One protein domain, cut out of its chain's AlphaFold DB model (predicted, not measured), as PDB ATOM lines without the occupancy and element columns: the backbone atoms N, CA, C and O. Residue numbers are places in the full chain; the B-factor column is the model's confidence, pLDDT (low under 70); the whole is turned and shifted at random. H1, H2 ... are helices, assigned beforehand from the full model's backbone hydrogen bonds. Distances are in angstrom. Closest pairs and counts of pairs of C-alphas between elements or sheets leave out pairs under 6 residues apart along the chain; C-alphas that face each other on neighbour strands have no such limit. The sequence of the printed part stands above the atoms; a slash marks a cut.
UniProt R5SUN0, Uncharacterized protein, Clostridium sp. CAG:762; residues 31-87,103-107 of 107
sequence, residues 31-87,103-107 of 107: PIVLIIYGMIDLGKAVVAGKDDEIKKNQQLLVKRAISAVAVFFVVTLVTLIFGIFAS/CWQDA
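AT A GLANCE: This is residues 31 to 87 and 103 to 107 of the 107 residues of an uncharacterized protein of Clostridium sp. CAG:762 (UniProt R5SUN0). Two antiparallel helices lie side by side as a long hairpin, H1 covering about the first half of the much longer H2, with the short helix H3 beside the far end of H2. The printed part has 62 residues with three named helices in the order H1, H2, H3, all helix. It is extended, a rod spanning 55 by 16 by 6 A, with a radius of gyration of the C-alphas of 17.8 A.

HOW THE PARTS SIT: Start with H1, residues 31 to 47, and H2, residues 51 to 87: this helical hairpin has a tight link, and its helices touch at a shallow tilt of 5 degrees, opposite ways. Look at their closest C-alphas, Pro 31 and Ala 68, 4.2 A apart. Farther along, residues 82 to 87 of H2 alone touch H3, residues 103 to 106; the closest C-alphas, Ala 86 and Gln 105, are 6.5 A apart. H1 and H3 are apart. In H1 and H2 every O i to N i+4 pair is within hydrogen-bond range; H3 is too short for such a pair, and its one O i to N i+3 pair is not within range.

IN THESE COORDINATES: Find C-alpha 31 at (59.762, 52.646, 44.627); from there H1 runs 24.5 A to C-alpha 47. H2 runs 53.7 A from C-alpha 51 at (65.565, 27.308, 48.802) to C-alpha 87. H3 ends at C-alpha 106, (55.864, 79.994, 42.536), 5.3 A from C-alpha 103.

THE WHOLE: The C-alphas farthest apart, those of Gly 49 and Ser 87, are 55.6 A apart. Residues 88 to 102 are not printed, and C-alphas 87 and 103 are 11.4 A apart across the cut. No printed residue is under pLDDT 70.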
ATOM      1  N   PRO A  31      59.109  53.439  43.585       96.00
ATOM      2  CA  PRO A  31      59.762  52.646  44.627       96.00
ATOM      3  C   PRO A  31      58.835  51.666  45.344       96.00
ATOM      4  O   PRO A  31      59.152  50.481  45.431       96.00
ATOM      5  N   ILE A  32      57.670  52.127  45.809       96.88
ATOM      6  CA  ILE A  32      56.711  51.278  46.526       96.88
ATOM      7  C   ILE A  32      56.238  50.120  45.642       96.88
ATOM      8  O   ILE A  32      56.261  48.966  46.073       96.88
ATOM      9  N   VAL A  33      55.858  50.405  44.395       96.69
ATOM     10  CA  VAL A  33      55.382  49.388  43.450       96.69
ATOM     11  C   VAL A  33      56.466  48.341  43.164       96.69
ATOM     12  O   VAL A  33      56.178  47.141  43.175       96.69
ATOM     13  N   LEU A  34      57.723  48.761  42.981       94.94
ATOM     14  CA  LEU A  34      58.854  47.847  42.771       94.94
ATOM     15  C   LEU A  34      59.072  46.903  43.962       94.94
ATOM     16  O   LEU A  34      59.317  45.706  43.763       94.94
ATOM     17  N   ILE A  35      58.965  47.421  45.190       96.38
ATOM     18  CA  ILE A  35      59.120  46.620  46.410       96.38
ATOM     19  C   ILE A  35      57.947  45.656  46.583       96.38
ATOM     20  O   ILE A  35      58.183  44.470  46.810       96.38
ATOM     21  N   ILE A  36      56.703  46.115  46.417       97.31
ATOM     22  CA  ILE A  36      55.506  45.268  46.552       97.31
ATOM     23  C   ILE A  36      55.568  44.085  45.585       97.31
ATOM     24  O   ILE A  36      55.409  42.941  46.014       97.31
ATOM     25  N   TYR A  37      55.876  44.322  44.307       95.00
ATOM     26  CA  TYR A  37      56.007  43.223  43.350       95.00
ATOM     27  C   TYR A  37      57.153  42.270  43.705       95.00
ATOM     28  O   TYR A  37      57.003  41.058  43.579       95.00
ATOM     29  N   GLY A  38      58.280  42.783  44.210       93.88
ATOM     30  CA  GLY A  38      59.359  41.938  44.734       93.88
ATOM     31  C   GLY A  38      58.925  41.065  45.912       93.88
ATOM     32  O   GLY A  38      59.282  39.889  45.966       93.88
ATOM     33  N   MET A  39      58.164  41.628  46.850       95.12
ATOM     34  CA  MET A  39      57.706  40.906  48.037       95.12
ATOM     35  C   MET A  39      56.696  39.818  47.680       95.12
ATOM     36  O   MET A  39      56.743  38.741  48.267       95.12
ATOM     37  N   ILE A  40      55.824  40.058  46.696       95.88
ATOM     38  CA  ILE A  40      54.883  39.046  46.196       95.88
ATOM     39  C   ILE A  40      55.643  37.860  45.583       95.88
ATOM     40  O   ILE A  40      55.318  36.707  45.876       95.88
ATOM     41  N   ASP A  41      56.674  38.124  44.776       92.25
ATOM     42  CA  ASP A  41      57.498  37.081  44.148       92.25
ATOM     43  C   ASP A  41      58.283  36.271  45.193       92.25
ATOM     44  O   ASP A  41      58.355  35.038  45.126       92.25
ATOM     45  N   LEU A  42      58.839  36.951  46.200       94.38
ATOM     46  CA  LEU A  42      59.530  36.302  47.312       94.38
ATOM     47  C   LEU A  42      58.562  35.476  48.168       94.38
ATOM     48  O   LEU A  42      58.854  34.322  48.468       94.38
ATOM     49  N   GLY A  43      57.394  36.025  48.512       95.06
ATOM     50  CA  GLY A  43      56.377  35.346  49.318       95.06
ATOM     51  C   GLY A  43      55.886  34.053  48.669       95.06
ATOM     52  O   GLY A  43      55.781  33.029  49.341       95.06
ATOM     53  N   LYS A  44      55.676  34.058  47.345       93.94
ATOM     54  CA  LYS A  44      55.334  32.844  46.586       93.94
ATOM     55  C   LYS A  44      56.433  31.777  46.664       93.94
ATOM     56  O   LYS A  44      56.115  30.609  46.870       93.94
ATOM     57  N   ALA A  45      57.703  32.163  46.543       93.75
ATOM     58  CA  ALA A  45      58.825  31.224  46.654       93.75
ATOM     59  C   ALA A  45      58.998  30.671  48.079       93.75
ATOM     60  O   ALA A  45      59.306  29.491  48.242       93.75
ATOM     61  N   VAL A  46      58.749  31.496  49.104       93.38
ATOM     62  CA  VAL A  46      58.788  31.076  50.513       93.38
ATOM     63  C   VAL A  46      57.700  30.045  50.807       93.38
ATOM     64  O   VAL A  46      57.997  29.007  51.391       93.38
ATOM     65  N   VAL A  47      56.464  30.277  50.350       95.06
ATOM     66  CA  VAL A  47      55.359  29.312  50.513       95.06
ATOM     67  C   VAL A  47      55.627  28.007  49.756       95.06
ATOM     68  O   VAL A  47      55.250  26.938  50.227       95.06
ATOM     69  N   ALA A  48      56.310  28.071  48.610       93.56
ATOM     70  CA  ALA A  48      56.714  26.889  47.853       93.56
ATOM     71  C   ALA A  48      57.882  26.106  48.489       93.56
ATOM     72  O   ALA A  48      58.164  24.996  48.042       93.56
ATOM     73  N   GLY A  49      58.568  26.663  49.499       90.81
ATOM     74  CA  GLY A  49      59.633  25.984  50.248       90.81
ATOM     75  C   GLY A  49      60.875  25.622  49.426       90.81
ATOM     76  O   GLY A  49      61.603  24.703  49.789       90.81
ATOM     77  N   LYS A  50      61.110  26.294  48.293       90.19
ATOM     78  CA  LYS A  50      62.239  26.008  47.398       90.19
ATOM     79  C   LYS A  50      63.396  26.964  47.667       90.19
ATOM     80  O   LYS A  50      63.388  28.096  47.181       90.19
ATOM     81  N   ASP A  51      64.413  26.496  48.380       89.88
ATOM     82  CA  ASP A  51      65.565  27.308  48.802       89.88
ATOM     83  C   ASP A  51      66.273  28.042  47.651       89.88
ATOM     84  O   ASP A  51      66.664  29.205  47.797       89.88
ATOM     85  N   ASP A  52      66.391  27.405  46.483       91.38
ATOM     86  CA  ASP A  52      67.003  28.012  45.296       91.38
ATOM     87  C   ASP A  52      66.161  29.172  44.738       91.38
ATOM     88  O   ASP A  52      66.696  30.219  44.358       91.38
ATOM     89  N   GLU A  53      64.831  29.025  44.730       91.50
ATOM     90  CA  GLU A  53      63.909  30.077  44.289       91.50
ATOM     91  C   GLU A  53      63.851  31.226  45.303       91.50
ATOM     92  O   GLU A  53      63.836  32.393  44.905       91.50
ATOM     93  N   ILE A  54      63.897  30.920  46.605       93.69
ATOM     94  CA  ILE A  54      63.930  31.922  47.679       93.69
ATOM     95  C   ILE A  54      65.181  32.792  47.550       93.69
ATOM     96  O   ILE A  54      65.071  34.018  47.506       93.69
ATOM     97  N   LYS A  55      66.368  32.184  47.423       94.19
ATOM     98  CA  LYS A  55      67.632  32.930  47.275       94.19
ATOM     99  C   LYS A  55      67.647  33.773  46.002       94.19
ATOM    100  O   LYS A  55      68.057  34.936  46.036       94.19
ATOM    101  N   LYS A  56      67.158  33.222  44.887       94.06
ATOM    102  CA  LYS A  56      67.046  33.947  43.615       94.06
ATOM    103  C   LYS A  56      66.119  35.160  43.735       94.06
ATOM    104  O   LYS A  56      66.500  36.263  43.335       94.06
ATOM    105  N   ASN A  57      64.932  34.982  44.312       93.75
ATOM    106  CA  ASN A  57      63.956  36.062  44.465       93.75
ATOM    107  C   ASN A  57      64.391  37.086  45.519       93.75
ATOM    108  O   ASN A  57      64.127  38.275  45.351       93.75
ATOM    109  N   GLN A  58      65.132  36.674  46.548       95.12
ATOM    110  CA  GLN A  58      65.727  37.588  47.522       95.12
ATOM    111  C   GLN A  58      66.787  38.483  46.866       95.12
ATOM    112  O   GLN A  58      66.755  39.700  47.046       95.12
ATOM    113  N   GLN A  59      67.688  37.922  46.050       95.12
ATOM    114  CA  GLN A  59      68.658  38.723  45.291       95.12
ATOM    115  C   GLN A  59      67.966  39.690  44.323       95.12
ATOM    116  O   GLN A  59      68.403  40.832  44.162       95.12
ATOM    117  N   LEU A  60      66.870  39.257  43.695       94.94
ATOM    118  CA  LEU A  60      66.072  40.119  42.828       94.94
ATOM    119  C   LEU A  60      65.406  41.258  43.615       94.94
ATOM    120  O   LEU A  60      65.431  42.400  43.158       94.94
ATOM    121  N   LEU A  61      64.868  40.974  44.803       94.81
ATOM    122  CA  LEU A  61      64.274  41.973  45.692       94.81
ATOM    123  C   LEU A  61      65.305  43.014  46.145       94.81
ATOM    124  O   LEU A  61      65.013  44.204  46.103       94.81
ATOM    125  N   VAL A  62      66.530  42.600  46.484       96.31
ATOM    126  CA  VAL A  62      67.624  43.531  46.819       96.31
ATOM    127  C   VAL A  62      67.966  44.433  45.630       96.31
ATOM    128  O   VAL A  62      68.098  45.644  45.795       96.31
ATOM    129  N   LYS A  63      68.040  43.885  44.409       95.56
ATOM    130  CA  LYS A  63      68.250  44.698  43.197       95.56
ATOM    131  C   LYS A  63      67.107  45.690  42.968       95.56
ATOM    132  O   LYS A  63      67.368  46.848  42.647       95.56
ATOM    133  N   ARG A  64      65.856  45.264  43.178       95.12
ATOM    134  CA  ARG A  64      64.680  46.147  43.111       95.12
ATOM    135  C   ARG A  64      64.742  47.240  44.185       95.12
ATOM    136  O   ARG A  64      64.471  48.392  43.867       95.12
ATOM    137  N   ALA A  65      65.196  46.931  45.399       96.38
ATOM    138  CA  ALA A  65      65.390  47.922  46.458       96.38
ATOM    139  C   ALA A  65      66.461  48.963  46.109       96.38
ATOM    140  O   ALA A  65      66.226  50.157  46.269       96.38
ATOM    141  N   ILE A  66      67.591  48.538  45.541       97.12
ATOM    142  CA  ILE A  66      68.619  49.467  45.052       97.12
ATOM    143  C   ILE A  66      68.051  50.349  43.932       97.12
ATOM    144  O   ILE A  66      68.255  51.560  43.949       97.12
ATOM    145  N   SER A  67      67.287  49.779  42.993       96.12
ATOM    146  CA  SER A  67      66.650  50.574  41.934       96.12
ATOM    147  C   SER A  67      65.611  51.563  42.471       96.12
ATOM    148  O   SER A  67      65.546  52.688  41.995       96.12
ATOM    149  N   ALA A  68      64.849  51.185  43.498       96.62
ATOM    150  CA  ALA A  68      63.878  52.050  44.158       96.62
ATOM    151  C   ALA A  68      64.565  53.261  44.814       96.62
ATOM    152  O   ALA A  68      64.146  54.401  44.617       96.62
ATOM    153  N   VAL A  69      65.676  53.023  45.515       97.38
ATOM    154  CA  VAL A  69      66.515  54.085  46.088       97.38
ATOM    155  C   VAL A  69      67.106  54.974  44.988       97.38
ATOM    156  O   VAL A  69      67.066  56.198  45.098       97.38
ATOM    157  N   ALA A  70      67.601  54.384  43.898       96.69
ATOM    158  CA  ALA A  70      68.147  55.139  42.774       96.69
ATOM    159  C   ALA A  70      67.097  56.052  42.119       96.69
ATOM    160  O   ALA A  70      67.383  57.222  41.882       96.69
ATOM    161  N   VAL A  71      65.875  55.562  41.881       96.25
ATOM    162  CA  VAL A  71      64.775  56.367  41.318       96.25
ATOM    163  C   VAL A  71      64.439  57.547  42.229       96.25
ATOM    164  O   VAL A  71      64.346  58.675  41.747       96.25
ATOM    165  N   PHE A  72      64.326  57.313  43.540       96.19
ATOM    166  CA  PHE A  72      64.088  58.379  44.514       96.19
ATOM    167  C   PHE A  72      65.149  59.483  44.411       96.19
ATOM    168  O   PHE A  72      64.812  60.666  44.311       96.19
ATOM    169  N   PHE A  73      66.431  59.108  44.393       97.25
ATOM    170  CA  PHE A  73      67.525  60.074  44.325       97.25
ATOM    171  C   PHE A  73      67.630  60.773  42.973       97.25
ATOM    172  O   PHE A  73      67.885  61.971  42.957       97.25
ATOM    173  N   VAL A  74      67.396  60.085  41.854       96.31
ATOM    174  CA  VAL A  74      67.396  60.720  40.526       96.31
ATOM    175  C   VAL A  74      66.324  61.804  40.454       96.31
ATOM    176  O   VAL A  74      66.625  62.933  40.071       96.31
ATOM    177  N   VAL A  75      65.098  61.504  40.889       95.62
ATOM    178  CA  VAL A  75      64.006  62.491  40.896       95.62
ATOM    179  C   VAL A  75      64.310  63.642  41.860       95.62
ATOM    180  O   VAL A  75      64.103  64.807  41.516       95.62
ATOM    181  N   THR A  76      64.872  63.334  43.033       95.44
ATOM    182  CA  THR A  76      65.294  64.349  44.012       95.44
ATOM    183  C   THR A  76      66.365  65.272  43.434       95.44
ATOM    184  O   THR A  76      66.249  66.487  43.558       95.44
ATOM    185  N   LEU A  77      67.386  64.717  42.774       96.56
ATOM    186  CA  LEU A  77      68.472  65.488  42.173       96.56
ATOM    187  C   LEU A  77      67.966  66.386  41.049       96.56
ATOM    188  O   LEU A  77      68.324  67.556  41.025       96.56
ATOM    189  N   VAL A  78      67.110  65.880  40.159       93.88
ATOM    190  CA  VAL A  78      66.509  66.703  39.097       93.88
ATOM    191  C   VAL A  78      65.707  67.853  39.707       93.88
ATOM    192  O   VAL A  78      65.932  69.007  39.356       93.88
ATOM    193  N   THR A  79      64.839  67.568  40.680       92.69
ATOM    194  CA  THR A  79      64.019  68.595  41.346       92.69
ATOM    195  C   THR A  79      64.887  69.648  42.042       92.69
ATOM    196  O   THR A  79      64.610  70.844  41.957       92.69
ATOM    197  N   LEU A  80      65.969  69.213  42.693       93.25
ATOM    198  CA  LEU A  80      66.928  70.085  43.364       93.25
ATOM    199  C   LEU A  80      67.694  70.955  42.364       93.25
ATOM    200  O   LEU A  80      67.808  72.157  42.582       93.25
ATOM    201  N   ILE A  81      68.176  70.378  41.262       92.50
ATOM    202  CA  ILE A  81      68.892  71.110  40.211       92.50
ATOM    203  C   ILE A  81      67.992  72.195  39.611       92.50
ATOM    204  O   ILE A  81      68.414  73.345  39.516       92.50
ATOM    205  N   PHE A  82      66.742  71.864  39.277       88.25
ATOM    206  CA  PHE A  82      65.772  72.839  38.766       88.25
ATOM    207  C   PHE A  82      65.474  73.940  39.792       88.25
ATOM    208  O   PHE A  82      65.399  75.107  39.426       88.25
ATOM    209  N   GLY A  83      65.379  73.594  41.081       89.06
ATOM    210  CA  GLY A  83      65.248  74.580  42.157       89.06
ATOM    211  C   GLY A  83      66.447  75.528  42.254       89.06
ATOM    212  O   GLY A  83      66.258  76.736  42.367       89.06
ATOM    213  N   ILE A  84      67.673  75.001  42.153       89.62
ATOM    214  CA  ILE A  84      68.896  75.816  42.171       89.62
ATOM    215  C   ILE A  84      68.924  76.766  40.972       89.62
ATOM    216  O   ILE A  84      69.101  77.963  41.179       89.62
ATOM    217  N   PHE A  85      68.701  76.266  39.752       84.88
ATOM    218  CA  PHE A  85      68.711  77.098  38.541       84.88
ATOM    219  C   PHE A  85      67.599  78.146  38.521       84.88
ATOM    220  O   PHE A  85      67.816  79.263  38.052       84.88
ATOM    221  N   ALA A  86      66.428  77.813  39.063       83.31
ATOM    222  CA  ALA A  86      65.373  78.791  39.252       83.31
ATOM    223  C   ALA A  86      65.833  79.903  40.206       83.31
ATOM    224  O   ALA A  86      65.591  81.067  39.929       83.31
ATOM    225  N   SER A  87      66.544  79.571  41.289       80.31
ATOM    226  CA  SER A  87      67.007  80.544  42.295       80.31
ATOM    227  C   SER A  87      68.285  81.321  41.943       80.31
ATOM    228  O   SER A  87      68.600  82.302  42.611       80.31
ATOM    229  N   CYS A 103      57.805  80.465  37.174       81.44
ATOM    230  CA  CYS A 103      56.762  79.459  37.352       81.44
ATOM    231  C   CYS A 103      57.166  78.301  38.280       81.44
ATOM    232  O   CYS A 103      56.331  77.730  38.983       81.44
ATOM    233  N   TRP A 104      58.437  77.897  38.260       85.94
ATOM    234  CA  TRP A 104      58.942  76.832  39.123       85.94
ATOM    235  C   TRP A 104      59.138  77.290  40.573       85.94
ATOM    236  O   TRP A 104      58.962  76.476  41.490       85.94
ATOM    237  N   GLN A 105      59.505  78.558  40.793       82.06
ATOM    238  CA  GLN A 105      59.600  79.150  42.131       82.06
ATOM    239  C   GLN A 105      58.222  79.290  42.786       82.06
ATOM    240  O   GLN A 105      58.087  78.925  43.956       82.06
ATOM    241  N   ASP A 106      57.216  79.725  42.025       77.25
ATOM    242  CA  ASP A 106      55.864  79.994  42.536       77.25
ATOM    243  C   ASP A 106      55.018  78.725  42.768       77.25
ATOM    244  O   ASP A 106      54.081  78.733  43.571       77.25
ATOM    245  N   ALA A 107      55.364  77.610  42.111       75.62
ATOM    246  CA  ALA A 107      54.631  76.341  42.199       75.62
ATOM    247  C   ALA A 107      54.754  75.598  43.542       75.62
ATOM    248  O   ALA A 107      53.764  74.963  43.983       75.62
TER     249      ALA A 107